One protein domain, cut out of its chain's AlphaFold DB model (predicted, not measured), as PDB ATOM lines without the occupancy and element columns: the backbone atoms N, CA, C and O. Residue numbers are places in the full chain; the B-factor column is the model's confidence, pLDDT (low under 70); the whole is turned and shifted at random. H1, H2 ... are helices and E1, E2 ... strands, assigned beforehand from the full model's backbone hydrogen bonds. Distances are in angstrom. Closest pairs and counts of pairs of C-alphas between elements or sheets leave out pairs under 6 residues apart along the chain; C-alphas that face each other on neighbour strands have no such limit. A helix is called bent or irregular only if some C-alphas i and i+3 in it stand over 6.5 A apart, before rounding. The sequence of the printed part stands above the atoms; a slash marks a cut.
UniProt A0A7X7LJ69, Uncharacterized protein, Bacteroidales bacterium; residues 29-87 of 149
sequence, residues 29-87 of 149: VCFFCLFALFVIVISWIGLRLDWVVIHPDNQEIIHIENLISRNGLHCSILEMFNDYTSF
ATOM      1  N   VAL A  29     -38.846  46.639  32.648       88.62
ATOM      2  CA  VAL A  29     -38.395  45.257  32.897       88.62
ATOM      3  C   VAL A  29     -36.867  45.152  32.977       88.62
ATOM      4  O   VAL A  29     -36.339  44.402  33.791       88.62
ATOM      5  N   CYS A  30     -36.140  45.940  32.183       91.31
ATOM      6  CA  CYS A  30     -34.680  45.937  32.175       91.31
ATOM      7  C   CYS A  30     -34.105  46.425  33.511       91.31
ATOM      8  O   CYS A  30     -33.149  45.837  34.011       91.31
ATOM      9  N   PHE A  31     -34.719  47.439  34.133       90.25
ATOM     10  CA  PHE A  31     -34.319  47.881  35.471       90.25
ATOM     11  C   PHE A  31     -34.534  46.782  36.511       90.25
ATOM     12  O   PHE A  31     -33.646  46.545  37.322       90.25
ATOM     13  N   PHE A  32     -35.665  46.076  36.463       89.44
ATOM     14  CA  PHE A  32     -35.923  44.966  37.382       89.44
ATOM     15  C   PHE A  32     -34.894  43.840  37.220       89.44
ATOM     16  O   PHE A  32     -34.296  43.410  38.202       89.44
ATOM     17  N   CYS A  33     -34.606  43.429  35.980       91.00
ATOM     18  CA  CYS A  33     -33.566  42.438  35.699       91.00
ATOM     19  C   CYS A  33     -32.179  42.901  36.172       91.00
ATOM     20  O   CYS A  33     -31.428  42.111  36.744       91.00
ATOM     21  N   LEU A  34     -31.843  44.178  35.965       93.12
ATOM     22  CA  LEU A  34     -30.584  44.763  36.421       93.12
ATOM     23  C   LEU A  34     -30.467  44.716  37.951       93.12
ATOM     24  O   LEU A  34     -29.432  44.298  38.465       93.12
ATOM     25  N   PHE A  35     -31.519  45.104  38.676       92.56
ATOM     26  CA  PHE A  35     -31.543  45.044  40.138       92.56
ATOM     27  C   PHE A  35     -31.505  43.607  40.666       92.56
ATOM     28  O   PHE A  35     -30.774  43.340  41.615       92.56
ATOM     29  N   ALA A  36     -32.217  42.667  40.041       90.81
ATOM     30  CA  ALA A  36     -32.167  41.257  40.425       90.81
ATOM     31  C   ALA A  36     -30.747  40.684  40.279       90.81
ATOM     32  O   ALA A  36     -30.224  40.058  41.202       90.81
ATOM     33  N   LEU A  37     -30.075  40.971  39.158       92.69
ATOM     34  CA  LEU A  37     -28.679  40.581  38.948       92.69
ATOM     35  C   LEU A  37     -27.762  41.238  39.986       92.69
ATOM     36  O   LEU A  37     -26.891  40.581  40.554       92.69
ATOM     37  N   PHE A  38     -27.984  42.516  40.280       94.94
ATOM     38  CA  PHE A  38     -27.236  43.244  41.300       94.94
ATOM     39  C   PHE A  38     -27.376  42.611  42.695       94.94
ATOM     40  O   PHE A  38     -26.370  42.433  43.380       94.94
ATOM     41  N   VAL A  39     -28.581  42.192  43.095       92.62
ATOM     42  CA  VAL A  39     -28.823  41.489  44.369       92.62
ATOM     43  C   VAL A  39     -28.103  40.140  44.413       92.62
ATOM     44  O   VAL A  39     -27.471  39.824  45.420       92.62
ATOM     45  N   ILE A  40     -28.117  39.374  43.317       92.00
ATOM     46  CA  ILE A  40     -27.373  38.109  43.209       92.00
ATOM     47  C   ILE A  40     -25.867  38.341  43.413       92.00
ATOM     48  O   ILE A  40     -25.215  37.606  44.157       92.00
ATOM     49  N   VAL A  41     -25.310  39.390  42.797       92.62
ATOM     50  CA  VAL A  41     -23.891  39.753  42.945       92.62
ATOM     51  C   VAL A  41     -23.569  40.175  44.380       92.62
ATOM     52  O   VAL A  41     -22.561  39.731  44.931       92.62
ATOM     53  N   ILE A  42     -24.420  40.988  45.013       91.50
ATOM     54  CA  ILE A  42     -24.231  41.402  46.411       91.50
ATOM     55  C   ILE A  42     -24.301  40.204  47.355       91.50
ATOM     56  O   ILE A  42     -23.443  40.083  48.224       91.50
ATOM     57  N   SER A  43     -25.274  39.306  47.179       89.44
ATOM     58  CA  SER A  43     -25.411  38.087  47.988       89.44
ATOM     59  C   SER A  43     -24.144  37.225  47.912       89.44
ATOM     60  O   SER A  43     -23.626  36.774  48.935       89.44
ATOM     61  N   TRP A  44     -23.556  37.091  46.718       87.56
ATOM     62  CA  TRP A  44     -22.292  36.377  46.535       87.56
ATOM     63  C   TRP A  44     -21.096  37.056  47.227       87.56
ATOM     64  O   TRP A  44     -20.257  36.375  47.822       87.56
ATOM     65  N   ILE A  45     -21.008  38.390  47.177       89.06
ATOM     66  CA  ILE A  45     -19.966  39.160  47.879       89.06
ATOM     67  C   ILE A  45     -20.148  39.062  49.401       89.06
ATOM     68  O   ILE A  45     -19.164  38.887  50.116       89.06
ATOM     69  N   GLY A  46     -21.389  39.132  49.890       85.19
ATOM     70  CA  GLY A  46     -21.726  39.034  51.312       85.19
ATOM     71  C   GLY A  46     -21.289  37.710  51.935       85.19
ATOM     72  O   GLY A  46     -20.756  37.710  53.041       85.19
ATOM     73  N   LEU A  47     -21.397  36.605  51.185       82.81
ATOM     74  CA  LEU A  47     -20.869  35.310  51.620       82.81
ATOM     75  C   LEU A  47     -19.337  35.327  51.758       82.81
ATOM     76  O   LEU A  47     -18.795  34.769  52.705       82.81
ATOM     77  N   ARG A  48     -18.613  35.968  50.830       81.88
ATOM     78  CA  ARG A  48     -17.137  36.013  50.876       81.88
ATOM     79  C   ARG A  48     -16.585  36.807  52.053       81.88
ATOM     80  O   ARG A  48     -15.451  36.570  52.454       81.88
ATOM     81  N   LEU A  49     -17.352  37.772  52.540       84.75
ATOM     82  CA  LEU A  49     -16.973  38.620  53.664       84.75
ATOM     83  C   LEU A  49     -17.445  38.050  55.012       84.75
ATOM     84  O   LEU A  49     -17.223  38.706  56.024       84.75
ATOM     85  N   ASP A  50     -18.064  36.859  55.012       79.12
ATOM     86  CA  ASP A  50     -18.620  36.173  56.190       79.12
ATOM     87  C   ASP A  50     -19.453  37.126  57.058       79.12
ATOM     88  O   ASP A  50     -19.218  37.347  58.246       79.12
ATOM     89  N   TRP A  51     -20.371  37.828  56.394       76.44
ATOM     90  CA  TRP A  51     -21.110  38.906  57.020       76.44
ATOM     91  C   TRP A  51     -22.275  38.307  57.819       76.44
ATOM     92  O   TRP A  51     -23.090  37.543  57.309       76.44
ATOM     93  N   VAL A  52     -22.295  38.603  59.114       75.50
ATOM     94  CA  VAL A  52     -23.217  38.006  60.080       75.50
ATOM     95  C   VAL A  52     -24.110  39.101  60.647       75.50
ATOM     96  O   VAL A  52     -23.615  40.140  61.088       75.50
ATOM     97  N   VAL A  53     -25.426  38.877  60.630       75.56
ATOM     98  CA  VAL A  53     -26.415  39.816  61.174       75.56
ATOM     99  C   VAL A  53     -27.084  39.168  62.377       75.56
ATOM    100  O   VAL A  53     -27.616  38.066  62.285       75.56
ATOM    101  N   ILE A  54     -27.047  39.851  63.517       78.31
ATOM    102  CA  ILE A  54     -27.736  39.413  64.734       78.31
ATOM    103  C   ILE A  54     -29.158  39.959  64.665       78.31
ATOM    104  O   ILE A  54     -29.346  41.167  64.493       78.31
ATOM    105  N   HIS A  55     -30.161  39.091  64.786       70.56
ATOM    106  CA  HIS A  55     -31.546  39.552  64.793       70.56
ATOM    107  C   HIS A  55     -31.847  40.303  66.104       70.56
ATOM    108  O   HIS A  55     -31.578  39.761  67.181       70.56
ATOM    109  N   PRO A  56     -32.386  41.539  66.047       74.69
ATOM    110  CA  PRO A  56     -32.513  42.402  67.223       74.69
ATOM    111  C   PRO A  56     -33.488  41.868  68.281       74.69
ATOM    112  O   PRO A  56     -33.293  42.164  69.456       74.69
ATOM    113  N   ASP A  57     -34.470  41.048  67.891       73.19
ATOM    114  CA  ASP A  57     -35.484  40.515  68.813       73.19
ATOM    115  C   ASP A  57     -35.089  39.177  69.465       73.19
ATOM    116  O   ASP A  57     -35.307  38.991  70.659       73.19
ATOM    117  N   ASN A  58     -34.464  38.256  68.718       77.31
ATOM    118  CA  ASN A  58     -34.184  36.888  69.190       77.31
ATOM    119  C   ASN A  58     -32.707  36.603  69.508       77.31
ATOM    120  O   ASN A  58     -32.402  35.511  69.977       77.31
ATOM    121  N   GLN A  59     -31.785  37.543  69.251       69.56
ATOM    122  CA  GLN A  59     -30.328  37.357  69.427       69.56
ATOM    123  C   GLN A  59     -29.742  36.160  68.645       69.56
ATOM    124  O   GLN A  59     -28.607  35.750  68.891       69.56
ATOM    125  N   GLU A  60     -30.481  35.611  67.678       72.19
ATOM    126  CA  GLU A  60     -30.002  34.527  66.827       72.19
ATOM    127  C   GLU A  60     -29.096  35.062  65.717       72.19
ATOM    128  O   GLU A  60     -29.300  36.145  65.154       72.19
ATOM    129  N   ILE A  61     -28.061  34.274  65.437       73.31
ATOM    130  CA  ILE A  61     -27.054  34.552  64.424       73.31
ATOM    131  C   ILE A  61     -27.645  34.143  63.076       73.31
ATOM    132  O   ILE A  61     -27.791  32.955  62.798       73.31
ATOM    133  N   ILE A  62     -28.001  35.118  62.245       75.75
ATOM    134  CA  ILE A  62     -28.520  34.852  60.906       75.75
ATOM    135  C   ILE A  62     -27.335  34.861  59.946       75.75
ATOM    136  O   ILE A  62     -26.638  35.873  59.795       75.75
ATOM    137  N   HIS A  63     -27.098  33.722  59.307       74.69
ATOM    138  CA  HIS A  63     -26.097  33.606  58.255       74.69
ATOM    139  C   HIS A  63     -26.659  34.143  56.936       74.69
ATOM    140  O   HIS A  63     -27.833  33.951  56.619       74.69
ATOM    141  N   ILE A  64     -25.819  34.826  56.157       77.38
ATOM    142  CA  ILE A  64     -26.200  35.289  54.822       77.38
ATOM    143  C   ILE A  64     -26.314  34.090  53.884       77.38
ATOM    144  O   ILE A  64     -25.342  33.378  53.630       77.38
ATOM    145  N   GLU A  65     -27.501  33.921  53.317       81.06
ATOM    146  CA  GLU A  65     -27.769  32.909  52.305       81.06
ATOM    147  C   GLU A  65     -27.278  33.382  50.931       81.06
ATOM    148  O   GLU A  65     -27.632  34.459  50.436       81.06
ATOM    149  N   ASN A  66     -26.446  32.560  50.289       87.31
ATOM    150  CA  ASN A  66     -25.980  32.823  48.933       87.31
ATOM    151  C   ASN A  66     -27.018  32.350  47.911       87.31
ATOM    152  O   ASN A  66     -27.216  31.147  47.724       87.31
ATOM    153  N   LEU A  67     -27.598  33.299  47.177       87.12
ATOM    154  CA  LEU A  67     -28.619  33.045  46.160       87.12
ATOM    155  C   LEU A  67     -28.107  32.212  44.971       87.12
ATOM    156  O   LEU A  67     -28.902  31.560  44.306       87.12
ATOM    157  N   ILE A  68     -26.791  32.180  44.720       88.12
ATOM    158  CA  ILE A  68     -26.168  31.354  43.664       88.12
ATOM    159  C   ILE A  68     -25.984  29.893  44.111       88.12
ATOM    160  O   ILE A  68     -25.791  29.002  43.283       88.12
ATOM    161  N   SER A  69     -26.023  29.617  45.418       89.31
ATOM    162  CA  SER A  69     -25.875  28.258  45.944       89.31
ATOM    163  C   SER A  69     -27.016  27.349  45.471       89.31
ATOM    164  O   SER A  69     -28.102  27.816  45.135       89.31
ATOM    165  N   ARG A  70     -26.803  26.025  45.499       88.62
ATOM    166  CA  ARG A  70     -27.828  25.033  45.131       88.62
ATOM    167  C   ARG A  70     -29.132  25.249  45.904       88.62
ATOM    168  O   ARG A  70     -30.198  25.137  45.311       88.62
ATOM    169  N   ASN A  71     -29.042  25.558  47.198       86.56
ATOM    170  CA  ASN A  71     -30.217  25.807  48.030       86.56
ATOM    171  C   ASN A  71     -30.877  27.157  47.690       86.56
ATOM    172  O   ASN A  71     -32.087  27.214  47.510       86.56
ATOM    173  N   GLY A  72     -30.077  28.214  47.497       87.31
ATOM    174  CA  GLY A  72     -30.558  29.557  47.152       87.31
ATOM    175  C   GLY A  72     -31.284  29.623  45.808       87.31
ATOM    176  O   GLY A  72     -32.378  30.182  45.731       87.31
ATOM    177  N   LEU A  73     -30.738  28.988  44.764       90.50
ATOM    178  CA  LEU A  73     -31.391  28.891  43.454       90.50
ATOM    179  C   LEU A  73     -32.671  28.055  43.515       90.50
ATOM    180  O   LEU A  73     -33.658  28.398  42.868       90.50
ATOM    181  N   HIS A  74     -32.664  26.964  44.286       93.31
ATOM    182  CA  HIS A  74     -33.838  26.117  44.456       93.31
ATOM    183  C   HIS A  74     -34.979  26.879  45.134       93.31
ATOM    184  O   HIS A  74     -36.083  26.903  44.597       93.31
ATOM    185  N   CYS A  75     -34.704  27.567  46.247       88.62
ATOM    186  CA  CYS A  75     -35.698  28.417  46.902       88.62
ATOM    187  C   CYS A  75     -36.164  29.546  45.977       88.62
ATOM    188  O   CYS A  75     -37.363  29.705  45.788       88.62
ATOM    189  N   SER A  76     -35.242  30.241  45.302       90.25
ATOM    190  CA  SER A  76     -35.585  31.348  44.398       90.25
ATOM    191  C   SER A  76     -36.529  30.913  43.274       90.25
ATOM    192  O   SER A  76     -37.465  31.632  42.958       90.25
ATOM    193  N   ILE A  77     -36.316  29.737  42.669       92.25
ATOM    194  CA  ILE A  77     -37.175  29.229  41.587       92.25
ATOM    195  C   ILE A  77     -38.529  28.752  42.124       92.25
ATOM    196  O   ILE A  77     -39.553  29.004  41.488       92.25
ATOM    197  N   LEU A  78     -38.546  28.056  43.267       93.56
ATOM    198  CA  LEU A  78     -39.784  27.543  43.857       93.56
ATOM    199  C   LEU A  78     -40.694  28.665  44.359       93.56
ATOM    200  O   LEU A  78     -41.908  28.598  44.175       93.56
ATOM    201  N   GLU A  79     -40.112  29.696  44.964       91.75
ATOM    202  CA  GLU A  79     -40.855  30.817  45.535       91.75
ATOM    203  C   GLU A  79     -41.198  31.885  44.493       91.75
ATOM    204  O   GLU A  79     -42.196  32.576  44.668       91.75
ATOM    205  N   MET A  80     -40.499  31.944  43.347       90.19
ATOM    206  CA  MET A  80     -40.720  32.950  42.292       90.19
ATOM    207  C   MET A  80     -42.197  33.136  41.914       90.19
ATOM    208  O   MET A  80     -42.664  34.260  41.724       90.19
ATOM    209  N   PHE A  81     -42.945  32.037  41.773       88.88
ATOM    210  CA  PHE A  81     -44.365  32.102  41.424       88.88
ATOM    211  C   PHE A  81     -45.217  32.652  42.575       88.88
ATOM    212  O   PHE A  81     -46.120  33.463  42.349       88.88
ATOM    213  N   ASN A  82     -44.927  32.226  43.804       88.69
ATOM    214  CA  ASN A  82     -45.622  32.709  44.989       88.69
ATOM    215  C   ASN A  82     -45.321  34.193  45.240       88.69
ATOM    216  O   ASN A  82     -46.238  34.946  45.546       88.69
ATOM    217  N   ASP A  83     -44.086  34.638  45.013       88.31
ATOM    218  CA  ASP A  83     -43.686  36.043  45.115       88.31
ATOM    219  C   ASP A  83     -44.392  36.905  44.067       88.31
ATOM    220  O   ASP A  83     -44.908  37.977  44.382       88.31
ATOM    221  N   TYR A  84     -44.477  36.429  42.820       87.25
ATOM    222  CA  TYR A  84     -45.173  37.148  41.752       87.25
ATOM    223  C   TYR A  84     -46.679  37.295  42.019       87.25
ATOM    224  O   TYR A  84     -47.253  38.354  41.762       87.25
ATOM    225  N   THR A  85     -47.325  36.244  42.533       86.31
ATOM    226  CA  THR A  85     -48.776  36.225  42.786       86.31
ATOM    227  C   THR A  85     -49.164  36.889  44.108       86.31
ATOM    228  O   THR A  85     -50.201  37.546  44.168       86.31
ATOM    229  N   SER A  86     -48.321  36.783  45.140       85.81
ATOM    230  CA  SER A  86     -48.511  37.450  46.439       85.81
ATOM    231  C   SER A  86     -48.197  38.943  46.380       85.81
ATOM    232  O   SER A  86     -48.672  39.710  47.220       85.81
ATOM    233  N   PHE A  87     -47.421  39.392  45.386       85.25
ATOM    234  CA  PHE A  87     -47.212  40.812  45.161       85.25
ATOM    235  C   PHE A  87     -48.523  41.452  44.684       85.25
ATOM    236  O   PHE A  87     -48.971  41.257  43.554       85.25
TER     237      PHE A  87
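This is residues 29 to 87 of the 149 residues of an uncharacterized protein of Bacteroidales bacterium (UniProt A0A7X7LJ69). Two helices that stay apart, H1 and H2, make the two arms of an open, loose frame, with a small two-stranded hairpin, E1 and E2, between them along the chain. H1 runs toward the hairpin, and after it the chain folds back into H2, which leads away again; residues 29 to 38 of H1, the hairpin's turn at 55 to 60 and residues 77 to 87 stick out. The printed part has 59 residues with two named helices and two named strands, in the order H1, E1, E2, H2; the sheet, E1 - E2, is antiparallel and the class is mostly helix. The whole is loose, with a radius of gyration of the C-alphas of 13.5 A and spans of 36 by 25 by 22 A.

H1, residues 29 to 48, is joined by a tight link to E1, residues 52 to 54. E1 and E2, residues 61 to 63, form a hairpin, antiparallel at 145 degrees between their directions. Their C-alphas 54 and 61 face each other at 4.9 A; N 62 and O 53, at 3.0 A, and N 53 and O 62, at 3.3 A, are within hydrogen-bond range. H2, residues 70 to 86, is apart from H1 and from E1, and H1 is apart from E2. In H1 every O i to N i+4 pair is within hydrogen-bond range, in H2 11 of 13.

H1 begins at C-alpha 29, (-38.395, 45.257, 32.897), and is 29.3 A long. E1 begins at C-alpha 52, (-23.217, 38.006, 60.080). H2 is 24.2 A long and ends at C-alpha 86, (-48.511, 37.450, 46.439). It has a kink of 40 degrees near residue 79 and is irregular, but only just: C-alphas 78 and 81 are 6.9 A apart.

The C-alphas of Cys 30 and Gln 59, the two farthest apart, are 38.5 A apart. The printed part has no cut and no long link. The mean pLDDT of the printed part is 85.5, and residue 59 is under 70.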